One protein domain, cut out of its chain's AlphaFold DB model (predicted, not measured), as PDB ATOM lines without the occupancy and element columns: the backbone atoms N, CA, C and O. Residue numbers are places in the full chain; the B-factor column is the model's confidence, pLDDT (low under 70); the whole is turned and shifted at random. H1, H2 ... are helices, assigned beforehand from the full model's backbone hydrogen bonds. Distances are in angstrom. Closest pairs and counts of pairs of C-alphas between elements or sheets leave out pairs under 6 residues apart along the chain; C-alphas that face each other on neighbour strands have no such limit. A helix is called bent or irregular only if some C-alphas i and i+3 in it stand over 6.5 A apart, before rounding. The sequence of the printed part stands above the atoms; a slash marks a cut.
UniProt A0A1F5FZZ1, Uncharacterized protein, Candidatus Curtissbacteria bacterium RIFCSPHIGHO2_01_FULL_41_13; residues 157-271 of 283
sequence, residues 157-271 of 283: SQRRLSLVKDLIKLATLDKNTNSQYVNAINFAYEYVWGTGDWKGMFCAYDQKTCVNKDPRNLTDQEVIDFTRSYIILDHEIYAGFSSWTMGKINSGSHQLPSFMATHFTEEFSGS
ATOM      1  N   SER A 157     -68.445   6.392  69.569       95.38
ATOM      2  CA  SER A 157     -67.159   6.944  69.127       95.38
ATOM      3  C   SER A 157     -66.801   8.283  69.775       95.38
ATOM      4  O   SER A 157     -65.613   8.560  69.929       95.38
ATOM      5  N   GLN A 158     -67.784   9.108  70.151       96.56
ATOM      6  CA  GLN A 158     -67.519  10.389  70.812       96.56
ATOM      7  C   GLN A 158     -67.045  10.174  72.245       96.56
ATOM      8  O   GLN A 158     -66.112  10.843  72.680       96.56
ATOM      9  N   ARG A 159     -67.613   9.186  72.943       96.38
ATOM     10  CA  ARG A 159     -67.173   8.794  74.285       96.38
ATOM     11  C   ARG A 159     -65.739   8.253  74.294       96.38
ATOM     12  O   ARG A 159     -64.946   8.585  75.169       96.38
ATOM     13  N   ARG A 160     -65.366   7.460  73.285       96.69
ATOM     14  CA  ARG A 160     -63.981   6.971  73.127       96.69
ATOM     15  C   ARG A 160     -63.009   8.098  72.811       96.69
ATOM     16  O   ARG A 160     -61.928   8.163  73.390       96.69
ATOM     17  N   LEU A 161     -63.398   8.980  71.888       97.25
ATOM     18  CA  LEU A 161     -62.614  10.155  71.526       97.25
ATOM     19  C   LEU A 161     -62.343  11.019  72.761       97.25
ATOM     20  O   LEU A 161     -61.190  11.365  73.011       97.25
ATOM     21  N   SER A 162     -63.377  11.346  73.539       98.12
ATOM     22  CA  SER A 162     -63.231  12.190  74.724       98.12
ATOM     23  C   SER A 162     -62.351  11.536  75.788       98.12
ATOM     24  O   SER A 162     -61.443  12.207  76.271       98.12
ATOM     25  N   LEU A 163     -62.504  10.232  76.060       98.44
ATOM     26  CA  LEU A 163     -61.617   9.495  76.971       98.44
ATOM     27  C   LEU A 163     -60.140   9.626  76.564       98.44
ATOM     28  O   LEU A 163     -59.288   9.959  77.386       98.44
ATOM     29  N   VAL A 164     -59.823   9.401  75.285       98.12
ATOM     30  CA  VAL A 164     -58.439   9.469  74.785       98.12
ATOM     31  C   VAL A 164     -57.893  10.899  74.827       98.12
ATOM     32  O   VAL A 164     -56.742  11.118  75.211       98.12
ATOM     33  N   LYS A 165     -58.698  11.897  74.453       98.31
ATOM     34  CA  LYS A 165     -58.283  13.309  74.481       98.31
ATOM     35  C   LYS A 165     -58.067  13.796  75.913       98.31
ATOM     36  O   LYS A 165     -57.093  14.506  76.165       98.31
ATOM     37  N   ASP A 166     -58.920  13.384  76.846       98.69
ATOM     38  CA  ASP A 166     -58.783  13.715  78.261       98.69
ATOM     39  C   ASP A 166     -57.602  12.990  78.914       98.69
ATOM     40  O   ASP A 166     -56.903  13.604  79.720       98.69
ATOM     41  N   LEU A 167     -57.279  11.759  78.498       98.62
ATOM     42  CA  LEU A 167     -56.033  11.091  78.884       98.62
ATOM     43  C   LEU A 167     -54.806  11.912  78.457       98.62
ATOM     44  O   LEU A 167     -53.945  12.206  79.286       98.62
ATOM     45  N   ILE A 168     -54.731  12.320  77.183       98.38
ATOM     46  CA  ILE A 168     -53.617  13.140  76.670       98.38
ATOM     47  C   ILE A 168     -53.537  14.467  77.439       98.38
ATOM     48  O   ILE A 168     -52.455  14.909  77.836       98.38
ATOM     49  N   LYS A 169     -54.682  15.108  77.684       98.56
ATOM     50  CA  LYS A 169     -54.760  16.345  78.467       98.56
ATOM     51  C   LYS A 169     -54.236  16.142  79.889       98.56
ATOM     52  O   LYS A 169     -53.412  16.932  80.332       98.56
ATOM     53  N   LEU A 170     -54.665  15.089  80.586       98.69
ATOM     54  CA  LEU A 170     -54.188  14.752  81.929       98.69
ATOM     55  C   LEU A 170     -52.670  14.530  81.943       98.69
ATOM     56  O   LEU A 170     -51.970  15.116  82.765       98.69
ATOM     57  N   ALA A 171     -52.160  13.756  80.987       98.44
ATOM     58  CA  ALA A 171     -50.747  13.418  80.852       98.44
ATOM     59  C   ALA A 171     -49.835  14.634  80.578       98.44
ATOM     60  O   ALA A 171     -48.626  14.577  80.804       98.44
ATOM     61  N   THR A 172     -50.409  15.738  80.087       98.25
ATOM     62  CA  THR A 172     -49.703  16.986  79.736       98.25
ATOM     63  C   THR A 172     -49.906  18.124  80.736       98.25
ATOM     64  O   THR A 172     -49.351  19.206  80.529       98.25
ATOM     65  N   LEU A 173     -50.670  17.915  81.813       98.38
ATOM     66  CA  LEU A 173     -50.837  18.937  82.844       98.38
ATOM     67  C   LEU A 173     -49.499  19.271  83.514       98.38
ATOM     68  O   LEU A 173     -48.687  18.396  83.822       98.38
ATOM     69  N   ASP A 174     -49.298  20.555  83.808       98.12
ATOM     70  CA  ASP A 174     -48.170  21.001  84.616       98.12
ATOM     71  C   ASP A 174     -48.361  20.565  86.076       98.12
ATOM     72  O   ASP A 174     -49.279  21.009  86.771       98.12
ATOM     73  N   LYS A 175     -47.458  19.702  86.548       98.12
ATOM     74  CA  LYS A 175     -47.466  19.141  87.905       98.12
ATOM     75  C   LYS A 175     -47.323  20.212  88.989       98.12
ATOM     76  O   LYS A 175     -47.829  20.006  90.087       98.12
ATOM     77  N   ASN A 176     -46.691  21.354  88.705       97.50
ATOM     78  CA  ASN A 176     -46.519  22.423  89.696       97.50
ATOM     79  C   ASN A 176     -47.843  23.130  89.999       97.50
ATOM     80  O   ASN A 176     -48.145  23.432  91.152       97.50
ATOM     81  N   THR A 177     -48.655  23.360  88.969       98.25
ATOM     82  CA  THR A 177     -49.977  23.993  89.097       98.25
ATOM     83  C   THR A 177     -51.094  22.992  89.405       98.25
ATOM     84  O   THR A 177     -52.179  23.395  89.813       98.25
ATOM     85  N   ASN A 178     -50.821  21.689  89.267       98.06
ATOM     86  CA  ASN A 178     -51.766  20.587  89.488       98.06
ATOM     87  C   ASN A 178     -51.216  19.552  90.485       98.06
ATOM     88  O   ASN A 178     -51.385  18.345  90.301       98.06
ATOM     89  N   SER A 179     -50.531  20.015  91.535       97.69
ATOM     90  CA  SER A 179     -49.804  19.151  92.481       97.69
ATOM     91  C   SER A 179     -50.673  18.072  93.143       97.69
ATOM     92  O   SER A 179     -50.206  16.957  93.367       97.69
ATOM     93  N   GLN A 180     -51.960  18.349  93.366       97.19
ATOM     94  CA  GLN A 180     -52.927  17.395  93.917       97.19
ATOM     95  C   GLN A 180     -53.245  16.208  92.991       97.19
ATOM     96  O   GLN A 180     -53.840  15.233  93.445       97.19
ATOM     97  N   TYR A 181     -52.870  16.291  91.709       98.06
ATOM     98  CA  TYR A 181     -53.094  15.264  90.689       98.06
ATOM     99  C   TYR A 181     -51.790  14.640  90.185       98.06
ATOM    100  O   TYR A 181     -51.802  13.948  89.172       98.06
ATOM    101  N   VAL A 182     -50.654  14.862  90.857       97.81
ATOM    102  CA  VAL A 182     -49.340  14.420  90.359       97.81
ATOM    103  C   VAL A 182     -49.287  12.917  90.054       97.81
ATOM    104  O   VAL A 182     -48.723  12.528  89.033       97.81
ATOM    105  N   ASN A 183     -49.939  12.084  90.872       97.06
ATOM    106  CA  ASN A 183     -49.999  10.639  90.648       97.06
ATOM    107  C   ASN A 183     -50.836  10.292  89.408       97.06
ATOM    108  O   ASN A 183     -50.392   9.499  88.585       97.06
ATOM    109  N   ALA A 184     -51.989  10.946  89.224       98.12
ATOM    110  CA  ALA A 184     -52.828  10.775  88.037       98.12
ATOM    111  C   ALA A 184     -52.104  11.230  86.760       98.12
ATOM    112  O   ALA A 184     -52.185  10.569  85.731       98.12
ATOM    113  N   ILE A 185     -51.365  12.343  86.833       98.56
ATOM    114  CA  ILE A 185     -50.559  12.862  85.721       98.56
ATOM    115  C   ILE A 185     -49.446  11.869  85.365       98.56
ATOM    116  O   ILE A 185     -49.237  11.600  84.187       98.56
ATOM    117  N   ASN A 186     -48.740  11.313  86.358       97.50
ATOM    118  CA  ASN A 186     -47.704  10.301  86.131       97.50
ATOM    119  C   ASN A 186     -48.288   9.038  85.487       97.50
ATOM    120  O   ASN A 186     -47.779   8.593  84.464       97.50
ATOM    121  N   PHE A 187     -49.386   8.518  86.036       97.19
ATOM    122  CA  PHE A 187     -50.056   7.335  85.503       97.19
ATOM    123  C   PHE A 187     -50.533   7.557  84.057       97.19
ATOM    124  O   PHE A 187     -50.255   6.755  83.169       97.19
ATOM    125  N   ALA A 188     -51.157   8.707  83.780       98.31
ATOM    126  CA  ALA A 188     -51.557   9.092  82.428       98.31
ATOM    127  C   ALA A 188     -50.363   9.220  81.470       98.31
ATOM    128  O   ALA A 188     -50.454   8.807  80.317       98.31
ATOM    129  N   TYR A 189     -49.246   9.787  81.937       97.69
ATOM    130  CA  TYR A 189     -48.025   9.935  81.148       97.69
ATOM    131  C   TYR A 189     -47.497   8.577  80.682       97.69
ATOM    132  O   TYR A 189     -47.245   8.393  79.491       97.69
ATOM    133  N   GLU A 190     -47.395   7.613  81.595       96.00
ATOM    134  CA  GLU A 190     -46.964   6.253  81.263       96.00
ATOM    135  C   GLU A 190     -47.937   5.585  80.287       96.00
ATOM    136  O   GLU A 190     -47.511   4.913  79.354       96.00
ATOM    137  N   TYR A 191     -49.241   5.837  80.415       95.06
ATOM    138  CA  TYR A 191     -50.225   5.332  79.459       95.06
ATOM    139  C   TYR A 191     -50.082   5.943  78.068       95.06
ATOM    140  O   TYR A 191     -50.258   5.241  77.077       95.06
ATOM    141  N   VAL A 192     -49.764   7.230  77.950       95.81
ATOM    142  CA  VAL A 192     -49.645   7.880  76.637       95.81
ATOM    143  C   VAL A 192     -48.324   7.528  75.951       95.81
ATOM    144  O   VAL A 192     -48.331   7.219  74.761       95.81
ATOM    145  N   TRP A 193     -47.205   7.574  76.677       94.62
ATOM    146  CA  TRP A 193     -45.857   7.472  76.095       94.62
ATOM    147  C   TRP A 193     -45.084   6.212  76.482       94.62
ATOM    148  O   TRP A 193     -43.977   6.007  75.984       94.62
ATOM    149  N   GLY A 194     -45.657   5.364  77.328       93.25
ATOM    150  CA  GLY A 194     -45.011   4.154  77.807       93.25
ATOM    151  C   GLY A 194     -44.078   4.374  78.994       93.25
ATOM    152  O   GLY A 194     -43.834   5.493  79.449       93.25
ATOM    153  N   THR A 195     -43.545   3.264  79.496       92.44
ATOM    154  CA  THR A 195     -42.510   3.222  80.531       92.44
ATOM    155  C   THR A 195     -41.675   1.953  80.356       92.44
ATOM    156  O   THR A 195     -42.204   0.877  80.066       92.44
ATOM    157  N   GLY A 196     -40.351   2.072  80.486       92.00
ATOM    158  CA  GLY A 196     -39.427   0.970  80.198       92.00
ATOM    159  C   GLY A 196     -39.576   0.442  78.764       92.00
ATOM    160  O   GLY A 196     -39.494   1.210  77.808       92.00
ATOM    161  N   ASP A 197     -39.793  -0.869  78.628       90.19
ATOM    162  CA  ASP A 197     -39.971  -1.547  77.332       90.19
ATOM    163  C   ASP A 197     -41.397  -1.428  76.769       90.19
ATOM    164  O   ASP A 197     -41.639  -1.738  75.598       90.19
ATOM    165  N   TRP A 198     -42.357  -0.989  77.587       88.88
ATOM    166  CA  TRP A 198     -43.728  -0.778  77.148       88.88
ATOM    167  C   TRP A 198     -43.857   0.582  76.467       88.88
ATOM    168  O   TRP A 198     -43.460   1.597  77.032       88.88
ATOM    169  N   LYS A 199     -44.433   0.617  75.261       90.31
ATOM    170  CA  LYS A 199     -44.510   1.825  74.419       90.31
ATOM    171  C   LYS A 199     -45.769   2.667  74.648       90.31
ATOM    172  O   LYS A 199     -45.980   3.650  73.941       90.31
ATOM    173  N   GLY A 200     -46.605   2.279  75.608       91.56
ATOM    174  CA  GLY A 200     -47.856   2.961  75.925       91.56
ATOM    175  C   GLY A 200     -49.048   2.478  75.096       91.56
ATOM    176  O   GLY A 200     -48.959   1.568  74.269       91.56
ATOM    177  N   MET A 201     -50.187   3.127  75.328       92.44
ATOM    178  CA  MET A 201     -51.513   2.803  74.788       92.44
ATOM    179  C   MET A 201     -51.753   3.318  73.367       92.44
ATOM    180  O   MET A 201     -52.812   3.063  72.804       92.44
ATOM    181  N   PHE A 202     -50.791   4.037  72.785       93.12
ATOM    182  CA  PHE A 202     -50.803   4.478  71.381       93.12
ATOM    183  C   PHE A 202     -50.035   3.513  70.465       93.12
ATOM    184  O   PHE A 202     -49.682   3.845  69.329       93.12
ATOM    185  N   CYS A 203     -49.780   2.310  70.971       88.69
ATOM    186  CA  CYS A 203     -49.316   1.168  70.218       88.69
ATOM    187  C   CYS A 203     -50.325   0.032  70.354       88.69
ATOM    188  O   CYS A 203     -50.859  -0.221  71.433       88.69
ATOM    189  N   ALA A 204     -50.532  -0.684  69.253       85.44
ATOM    190  CA  ALA A 204     -51.311  -1.904  69.233       85.44
ATOM    191  C   ALA A 204     -50.714  -2.951  70.185       85.44
ATOM    192  O   ALA A 204     -49.573  -2.851  70.653       85.44
ATOM    193  N   TYR A 205     -51.486  -4.008  70.415       79.12
ATOM    194  CA  TYR A 205     -51.133  -5.094  71.323       79.12
ATOM    195  C   TYR A 205     -49.744  -5.707  71.062       79.12
ATOM    196  O   TYR A 205     -49.016  -6.056  71.985       79.12
ATOM    197  N   ASP A 206     -49.346  -5.798  69.793       82.88
ATOM    198  CA  ASP A 206     -48.054  -6.356  69.391       82.88
ATOM    199  C   ASP A 206     -46.852  -5.436  69.671       82.88
ATOM    200  O   ASP A 206     -45.709  -5.844  69.446       82.88
ATOM    201  N   GLN A 207     -47.104  -4.200  70.122       83.94
ATOM    202  CA  GLN A 207     -46.119  -3.147  70.376       83.94
ATOM    203  C   GLN A 207     -45.228  -2.826  69.156       83.94
ATOM    204  O   GLN A 207     -44.174  -2.193  69.280       83.94
ATOM    205  N   LYS A 208     -45.625  -3.250  67.951       87.75
ATOM    206  CA  LYS A 208     -44.923  -3.007  66.681       87.75
ATOM    207  C   LYS A 208     -45.662  -1.989  65.832       87.75
ATOM    208  O   LYS A 208     -45.014  -1.195  65.153       87.75
ATOM    209  N   THR A 209     -46.989  -1.992  65.880       90.06
ATOM    210  CA  THR A 209     -47.812  -0.996  65.195       90.06
ATOM    211  C   THR A 209     -48.156   0.133  66.152       90.06
ATOM    212  O   THR A 209     -49.012  -0.018  67.014       90.06
ATOM    213  N   CYS A 210     -47.493   1.275  65.992       91.69
ATOM    214  CA  CYS A 210     -47.717   2.461  66.812       91.69
ATOM    215  C   CYS A 210     -48.224   3.632  65.980       91.69
ATOM    216  O   CYS A 210     -47.978   3.720  64.773       91.69
ATOM    217  N   VAL A 211     -48.888   4.570  66.648       90.31
ATOM    218  CA  VAL A 211     -49.137   5.893  66.089       90.31
ATOM    219  C   VAL A 211     -47.787   6.590  65.898       90.31
ATOM    220  O   VAL A 211     -47.115   6.959  66.855       90.31
ATOM    221  N   ASN A 212     -47.383   6.801  64.645       89.88
ATOM    222  CA  ASN A 212     -46.109   7.449  64.293       89.88
ATOM    223  C   ASN A 212     -46.176   8.985  64.375       89.88
ATOM    224  O   ASN A 212     -45.560   9.699  63.585       89.88
ATOM    225  N   LYS A 213     -46.978   9.501  65.303       91.31
ATOM    226  CA  LYS A 213     -47.260  10.920  65.488       91.31
ATOM    227  C   LYS A 213     -47.390  11.181  66.977       91.31
ATOM    228  O   LYS A 213     -47.910  10.347  67.710       91.31
ATOM    229  N   ASP A 214     -46.934  12.348  67.411       93.62
ATOM    230  CA  ASP A 214     -47.172  12.795  68.778       93.62
ATOM    231  C   ASP A 214     -48.684  12.772  69.074       93.62
ATOM    232  O   ASP A 214     -49.436  13.424  68.332       93.62
ATOM    233  N   PRO A 215     -49.141  12.067  70.128       94.81
ATOM    234  CA  PRO A 215     -50.555  11.993  70.490       94.81
ATOM    235  C   PRO A 215     -51.241  13.359  70.605       94.81
ATOM    236  O   PRO A 215     -52.412  13.497  70.256       94.81
ATOM    237  N   ARG A 216     -50.500  14.403  71.004       95.88
ATOM    238  CA  ARG A 216     -51.005  15.784  71.121       95.88
ATOM    239  C   ARG A 216     -51.434  16.392  69.789       95.88
ATOM    240  O   ARG A 216     -52.245  17.311  69.769       95.88
ATOM    241  N   ASN A 217     -50.894  15.884  68.686       96.81
ATOM    242  CA  ASN A 217     -51.131  16.412  67.348       96.81
ATOM    243  C   ASN A 217     -52.211  15.632  66.588       96.81
ATOM    244  O   ASN A 217     -52.474  15.946  65.424       96.81
ATOM    245  N   LEU A 218     -52.802  14.598  67.192       95.69
ATOM    246  CA  LEU A 218     -53.847  13.806  66.557       95.69
ATOM    247  C   LEU A 218     -55.132  14.616  66.378       95.69
ATOM    248  O   LEU A 218     -55.629  15.271  67.299       95.69
ATOM    249  N   THR A 219     -55.682  14.537  65.173       97.62
ATOM    250  CA  THR A 219     -57.033  14.996  64.866       97.62
ATOM    251  C   THR A 219     -58.055  14.059  65.497       97.62
ATOM    252  O   THR A 219     -57.778  12.890  65.767       97.62
ATOM    253  N   ASP A 220     -59.268  14.558  65.698       97.56
ATOM    254  CA  ASP A 220     -60.341  13.763  66.290       97.56
ATOM    255  C   ASP A 220     -60.692  12.543  65.424       97.56
ATOM    256  O   ASP A 220     -60.921  11.453  65.947       97.56
ATOM    257  N   GLN A 221     -60.639  12.694  64.096       96.75
ATOM    258  CA  GLN A 221     -60.854  11.587  63.167       96.75
ATOM    259  C   GLN A 221     -59.747  10.528  63.271       96.75
ATOM    260  O   GLN A 221     -60.059   9.344  63.340       96.75
ATOM    261  N   GLU A 222     -58.472  10.934  63.364       96.12
ATOM    262  CA  GLU A 222     -57.359   9.996  63.585       96.12
ATOM    263  C   GLU A 222     -57.554   9.201  64.887       96.12
ATOM    264  O   GLU A 222     -57.375   7.987  64.893       96.12
ATOM    265  N   VAL A 223     -57.970   9.847  65.983       95.81
ATOM    266  CA  VAL A 223     -58.246   9.151  67.253       95.81
ATOM    267  C   VAL A 223     -59.390   8.143  67.099       95.81
ATOM    268  O   VAL A 223     -59.276   7.001  67.551       95.81
ATOM    269  N   ILE A 224     -60.486   8.525  66.438       94.19
ATOM    270  CA  ILE A 224     -61.614   7.618  66.175       94.19
ATOM    271  C   ILE A 224     -61.160   6.413  65.337       94.19
ATOM    272  O   ILE A 224     -61.511   5.273  65.645       94.19
ATOM    273  N   ASP A 225     -60.355   6.637  64.302       93.75
ATOM    274  CA  ASP A 225     -59.894   5.567  63.419       93.75
ATOM    275  C   ASP A 225     -58.891   4.640  64.124       93.75
ATOM    276  O   ASP A 225     -58.989   3.412  64.016       93.75
ATOM    277  N   PHE A 226     -57.975   5.193  64.922       94.44
ATOM    278  CA  PHE A 226     -57.006   4.410  65.693       94.44
ATOM    279  C   PHE A 226     -57.645   3.608  66.826       94.44
ATOM    280  O   PHE A 226     -57.248   2.468  67.067       94.44
ATOM    281  N   THR A 227     -58.666   4.146  67.492       92.12
ATOM    282  CA  THR A 227     -59.421   3.382  68.494       92.12
ATOM    283  C   THR A 227     -60.223   2.256  67.827       92.12
ATOM    284  O   THR A 227     -60.204   1.117  68.294       92.12
ATOM    285  N   ARG A 228     -60.894   2.502  66.692       90.88
ATOM    286  CA  ARG A 228     -61.623   1.454  65.941       90.88
ATOM    287  C   ARG A 228     -60.726   0.325  65.434       90.88
ATOM    288  O   ARG A 228     -61.166  -0.819  65.394       90.88
ATOM    289  N   SER A 229     -59.492   0.646  65.060       89.25
ATOM    290  CA  SER A 229     -58.500  -0.319  64.571       89.25
ATOM    291  C   SER A 229     -57.662  -0.971  65.676       89.25
ATOM    292  O   SER A 229     -56.748  -1.725  65.354       89.25
ATOM    293  N   TYR A 230     -57.979  -0.727  66.956       87.50
ATOM    294  CA  TYR A 230     -57.245  -1.270  68.110       87.50
ATOM    295  C   TYR A 230     -55.756  -0.881  68.139       87.50
ATOM    296  O   TYR A 230     -54.930  -1.573  68.730       87.50
ATOM    297  N   ILE A 231     -55.405   0.243  67.506       88.81
ATOM    298  CA  ILE A 231     -54.078   0.856  67.629       88.81
ATOM    299  C   ILE A 231     -54.008   1.681  68.917       88.81
ATOM    300  O   ILE A 231     -52.983   1.668  69.589       88.81
ATOM    301  N   ILE A 232     -55.101   2.369  69.267       90.75
ATOM    302  CA  ILE A 232     -55.282   2.962  70.595       90.75
ATOM    303  C   ILE A 232     -56.147   2.020  71.435       90.75
ATOM    304  O   ILE A 232     -57.303   1.762  71.088       90.75
ATOM    305  N   LEU A 233     -55.586   1.527  72.540       92.06
ATOM    306  CA  LEU A 233     -56.215   0.541  73.425       92.06
ATOM    307  C   LEU A 233     -57.117   1.220  74.469       92.06
ATOM    308  O   LEU A 233     -56.816   1.274  75.657       92.06
ATOM    309  N   ASP A 234     -58.251   1.760  74.019       94.88
ATOM    310  CA  ASP A 234     -59.205   2.480  74.879       94.88
ATOM    311  C   ASP A 234     -59.786   1.633  76.023       94.88
ATOM    312  O   ASP A 234     -60.108   2.159  77.084       94.88
ATOM    313  N   HIS A 235     -59.873   0.319  75.819       94.56
ATOM    314  CA  HIS A 235     -60.299  -0.661  76.821       94.56
ATOM    315  C   HIS A 235     -59.342  -0.695  78.013       94.56
ATOM    316  O   HIS A 235     -59.799  -0.670  79.152       94.56
ATOM    317  N   GLU A 236     -58.039  -0.703  77.745       95.38
ATOM    318  CA  GLU A 236     -56.996  -0.695  78.772       95.38
ATOM    319  C   GLU A 236     -56.901   0.668  79.457       95.38
ATOM    320  O   GLU A 236     -56.718   0.739  80.665       95.38
ATOM    321  N   ILE A 237     -57.084   1.766  78.710       97.50
ATOM    322  CA  ILE A 237     -57.153   3.114  79.294       97.50
ATOM    323  C   ILE A 237     -58.275   3.174  80.336       97.50
ATOM    324  O   ILE A 237     -58.047   3.631  81.454       97.50
ATOM    325  N   TYR A 238     -59.476   2.712  79.984       98.50
ATOM    326  CA  TYR A 238     -60.612   2.743  80.897       98.50
ATOM    327  C   TYR A 238     -60.380   1.844  82.120       98.50
ATOM    328  O   TYR A 238     -60.358   2.333  83.247       98.50
ATOM    329  N   ALA A 239     -60.116   0.551  81.904       98.12
ATOM    330  CA  ALA A 239     -59.924  -0.422  82.979       98.12
ATOM    331  C   ALA A 239     -58.720  -0.101  83.881       98.12
ATOM    332  O   ALA A 239     -58.783  -0.246  85.108       98.12
ATOM    333  N   GLY A 240     -57.639   0.405  83.289       97.62
ATOM    334  CA  GLY A 240     -56.447   0.865  83.988       97.62
ATOM    335  C   GLY A 240     -56.745   1.980  84.982       97.62
ATOM    336  O   GLY A 240     -56.371   1.885  86.145       97.62
ATOM    337  N   PHE A 241     -57.485   3.010  84.569       98.25
ATOM    338  CA  PHE A 241     -57.889   4.086  85.477       98.25
ATOM    339  C   PHE A 241     -58.936   3.636  86.506       98.25
ATOM    340  O   PHE A 241     -58.867   4.053  87.666       98.25
ATOM    341  N   SER A 242     -59.872   2.761  86.134       98.25
ATOM    342  CA  SER A 242     -60.845   2.199  87.077       98.25
ATOM    343  C   SER A 242     -60.156   1.433  88.213       98.25
ATOM    344  O   SER A 242     -60.418   1.687  89.390       98.25
ATOM    345  N   SER A 243     -59.206   0.555  87.875       97.19
ATOM    346  CA  SER A 243     -58.412  -0.208  88.850       97.19
ATOM    347  C   SER A 243     -57.403   0.654  89.610       97.19
ATOM    348  O   SER A 243     -57.286   0.516  90.820       97.19
ATOM    349  N   TRP A 244     -56.758   1.626  88.968       96.56
ATOM    350  CA  TRP A 244     -55.851   2.553  89.649       96.56
ATOM    351  C   TRP A 244     -56.577   3.417  90.693       96.56
ATOM    352  O   TRP A 244     -56.099   3.595  91.812       96.56
ATOM    353  N   THR A 245     -57.776   3.918  90.377       97.12
ATOM    354  CA  THR A 245     -58.578   4.683  91.348       97.12
ATOM    355  C   THR A 245     -59.278   3.798  92.376       97.12
ATOM    356  O   THR A 245     -59.657   4.294  93.439       97.12
ATOM    357  N   MET A 246     -59.475   2.503  92.098       97.00
ATOM    358  CA  MET A 246     -60.284   1.582  92.910       97.00
ATOM    359  C   MET A 246     -61.653   2.185  93.294       97.00
ATOM    360  O   MET A 246     -62.123   2.007  94.416       97.00
ATOM    361  N   GLY A 247     -62.267   2.963  92.393       93.94
ATOM    362  CA  GLY A 247     -63.547   3.649  92.611       93.94
ATOM    363  C   GLY A 247     -63.480   4.998  93.343       93.94
ATOM    364  O   GLY A 247     -64.494   5.695  93.423       93.94
ATOM    365  N   LYS A 248     -62.307   5.438  93.827       94.62
ATOM    366  CA  LYS A 248     -62.097   6.760  94.460       94.62
ATOM    367  C   LYS A 248     -61.810   7.878  93.452       94.62
ATOM    368  O   LYS A 248     -60.890   8.674  93.615       94.62
ATOM    369  N   ILE A 249     -62.634   7.999  92.418       96.38
ATOM    370  CA  ILE A 249     -62.376   8.911  91.289       96.38
ATOM    371  C   ILE A 249     -62.277  10.404  91.669       96.38
ATOM    372  O   ILE A 249     -61.649  11.167  90.944       96.38
ATOM    373  N   ASN A 250     -62.839  10.821  92.811       95.94
ATOM    374  CA  ASN A 250     -62.895  12.224  93.252       95.94
ATOM    375  C   ASN A 250     -62.204  12.495  94.606       95.94
ATOM    376  O   ASN A 250     -62.411  13.560  95.185       95.94
ATOM    377  N   SER A 251     -61.458  11.539  95.175       94.44
ATOM    378  CA  SER A 251     -60.831  11.726  96.493       94.44
ATOM    379  C   SER A 251     -59.565  10.886  96.689       94.44
ATOM    380  O   SER A 251     -59.303   9.950  95.942       94.44
ATOM    381  N   GLY A 252     -58.771  11.223  97.708       92.50
ATOM    382  CA  GLY A 252     -57.542  10.498  98.038       92.50
ATOM    383  C   GLY A 252     -56.361  10.836  97.124       92.50
ATOM    384  O   GLY A 252     -56.399  11.776  96.332       92.50
ATOM    385  N   SER A 253     -55.279  10.070  97.258       93.06
ATOM    386  CA  SER A 253     -54.030  10.275  96.504       93.06
ATOM    387  C   SER A 253     -54.125   9.865  95.030       93.06
ATOM    388  O   SER A 253     -53.227  10.192  94.251       93.06
ATOM    389  N   HIS A 254     -55.200   9.161  94.666       94.75
ATOM    390  CA  HIS A 254     -55.492   8.654  93.324       94.75
ATOM    391  C   HIS A 254     -56.729   9.340  92.710       94.75
ATOM    392  O   HIS A 254     -57.353   8.824  91.792       94.75
ATOM    393  N   GLN A 255     -57.110  10.519  93.210       95.88
ATOM    394  CA  GLN A 255     -58.200  11.291  92.617       95.88
ATOM    395  C   GLN A 255     -57.867  11.762  91.195       95.88
ATOM    396  O   GLN A 255     -56.716  12.063  90.864       95.88
ATOM    397  N   LEU A 256     -58.908  11.919  90.381       98.38
ATOM    398  CA  LEU A 256     -58.824  12.442  89.026       98.38
ATOM    399  C   LEU A 256     -59.333  13.890  88.969       98.38
ATOM    400  O   LEU A 256     -60.238  14.266  89.719       98.38
ATOM    401  N   PRO A 257     -58.806  14.729  88.059       98.31
ATOM    402  CA  PRO A 257     -59.468  15.982  87.716       98.31
ATOM    403  C   PRO A 257     -60.875  15.719  87.179       98.31
ATOM    404  O   PRO A 257     -61.104  14.711  86.511       98.31
ATOM    405  N   SER A 258     -61.800  16.661  87.378       98.25
ATOM    406  CA  SER A 258     -63.216  16.494  87.007       98.25
ATOM    407  C   SER A 258     -63.440  16.071  85.549       98.25
ATOM    408  O   SER A 258     -64.304  15.237  85.279       98.25
ATOM    409  N   PHE A 259     -62.644  16.601  84.615       98.38
ATOM    410  CA  PHE A 259     -62.750  16.249  83.196       98.38
ATOM    411  C   PHE A 259     -62.433  14.769  82.932       98.38
ATOM    412  O   PHE A 259     -63.075  14.162  82.089       98.38
ATOM    413  N   MET A 260     -61.507  14.170  83.688       98.44
ATOM    414  CA  MET A 260     -61.193  12.746  83.572       98.44
ATOM    415  C   MET A 260     -62.148  11.898  84.423       98.44
ATOM    416  O   MET A 260     -62.636  10.872  83.964       98.44
ATOM    417  N   ALA A 261     -62.479  12.350  85.639       98.25
ATOM    418  CA  ALA A 261     -63.373  11.640  86.555       98.25
ATOM    419  C   ALA A 261     -64.765  11.387  85.954       98.25
ATOM    420  O   ALA A 261     -65.371  10.350  86.215       98.25
ATOM    421  N   THR A 262     -65.263  12.310  85.123       98.00
ATOM    422  CA  THR A 262     -66.602  12.229  84.517       98.00
ATOM    423  C   THR A 262     -66.812  10.933  83.722       98.00
ATOM    424  O   THR A 262     -67.898  10.359  83.810       98.00
ATOM    425  N   HIS A 263     -65.774  10.405  83.057       98.19
ATOM    426  CA  HIS A 263     -65.834   9.144  82.292       98.19
ATOM    427  C   HIS A 263     -66.224   7.925  83.140       98.19
ATOM    428  O   HIS A 263     -66.766   6.946  82.621       98.19
ATOM    429  N   PHE A 264     -65.991   8.007  84.449       98.38
ATOM    430  CA  PHE A 264     -66.150   6.914  85.404       98.38
ATOM    431  C   PHE A 264     -67.383   7.065  86.301       98.38
ATOM    432  O   PHE A 264     -67.701   6.153  87.052       98.38
ATOM    433  N   THR A 265     -68.104   8.189  86.234       97.44
ATOM    434  CA  THR A 265     -69.260   8.470  87.120       97.44
ATOM    435  C   THR A 265     -70.500   7.610  86.851       97.44
ATOM    436  O   THR A 265     -71.425   7.563  87.666       97.44
ATOM    437  N   GLU A 266     -70.550   6.934  85.707       97.81
ATOM    438  CA  GLU A 266     -71.589   5.943  85.416       97.81
ATOM    439  C   GLU A 266     -71.247   4.571  85.996       97.81
ATOM    440  O   GLU A 266     -72.150   3.855  86.421       97.81
ATOM    441  N   GLU A 267     -69.957   4.236  86.071       98.25
ATOM    442  CA  GLU A 267     -69.473   2.989  86.659       98.25
ATOM    443  C   GLU A 267     -69.392   3.088  88.188       98.25
ATOM    444  O   GLU A 267     -69.903   2.223  88.898       98.25
ATOM    445  N   PHE A 268     -68.817   4.176  88.706       98.19
ATOM    446  CA  PHE A 268     -68.521   4.368  90.122       98.19
ATOM    447  C   PHE A 268     -69.261   5.553  90.732       98.19
ATOM    448  O   PHE A 268     -69.450   6.609  90.131       98.19
ATOM    449  N   SER A 269     -69.611   5.399  92.004       96.50
ATOM    450  CA  SER A 269     -70.187   6.454  92.841       96.50
ATOM    451  C   SER A 269     -69.154   7.471  93.347       96.50
ATOM    452  O   SER A 269     -69.527   8.515  93.880       96.50
ATOM    453  N   GLY A 270     -67.856   7.167  93.237       91.94
ATOM    454  CA  GLY A 270     -66.777   7.968  93.825       91.94
ATOM    455  C   GLY A 270     -66.576   7.766  95.331       91.94
ATOM    456  O   GLY A 270     -65.689   8.395  95.905       91.94
ATOM    457  N   SER A 271     -67.380   6.907  95.967       90.31
ATOM    458  CA  SER A 271     -67.284   6.558  97.387       90.31
ATOM    459  C   SER A 271     -67.005   5.067  97.540       90.31
ATOM    460  O   SER A 271     -67.733   4.245  96.992       90.31
TER     461      SER A 271
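This is residues 157 to 271 of the 283 residues of an uncharacterized protein of Candidatus Curtissbacteria bacterium RIFCSPHIGHO2_01_FULL_41_13 (UniProt A0A1F5FZZ1). One helix, H1, forms the core, and four other helices pack on it crosswise from different places along it: H3 and the beginning of H4 near its first half, H5 near Asp 166, and H2 at residues 167 to 171. H2 and H4 run opposite ways, roughly side by side but only loosely met, and long loops fill out the rest. The printed part has 115 residues with five named helices, H1 to H5 in that order along the chain, and no named strand; the class is all helix, with 58 residues in the helices. It is compact, with a radius of gyration of the C-alphas of 13.6 A, and spans 37 by 29 by 23 A.

Begin at H1, residues 157 to 171, the hub, which touches four helices. Its residues 167 to 171 alone touch H2, residues 179 to 193, at a steep tilt of 63 degrees, opposite ways; the closest C-alphas, of Ala 171 and Tyr 189, are 4.4 A apart. H3, residues 220 to 228, touches H1 about perpendicular, at 74 degrees, with the C-alphas of Leu 161 and Ile 224 closest at 6.0 A. H4, residues 234 to 245, touches residues 160 to 164 of H1 with its residues 234 to 238 alone, at a steep tilt of 53 degrees, the same way; look at the C-alphas of Arg 160 and Asp 234, the closest at 6.8 A. H5, residues 258 to 264, touches H1 at a steep tilt of 47 degrees, opposite ways, closest at the C-alphas of Asp 166 and Met 260, 5.9 A. H2 and H4 are close but not clearly touching, their closest C-alphas, of Tyr 191 and Ile 237, 7.3 A apart, while H5 is apart from H2 and H3. In H1, H3 and H4 every O i to N i+4 pair is within hydrogen-bond range; in H2 9 of 11 are, and in H5 1 of 3, beside 3 of 4 O i to N i+3 pairs.

Find C-alpha 157 at (-67.159, 6.944, 69.127); from there H1 runs 21.2 A to C-alpha 171 at (-50.747, 13.418, 80.852). H2 measures 20.5 A and is irregular, with C-alphas 180 and 183 8.1 A apart. H3 measures 12.4 A and H4 16.6 A. H5 measures 10.1 A and ends at C-alpha 264, at (-66.150, 6.914, 85.404); it is neither bent nor irregular, but only just: C-alphas 260 and 263 are 6.0 A apart.

The two C-alphas farthest apart are those of Asn 212 and Ser 271, 39.3 A. The printed part has no cut. Look for the long links at residues 194 to 219 and 246 to 257. The mean pLDDT of the printed part is 95.1, and no printed residue is under 70.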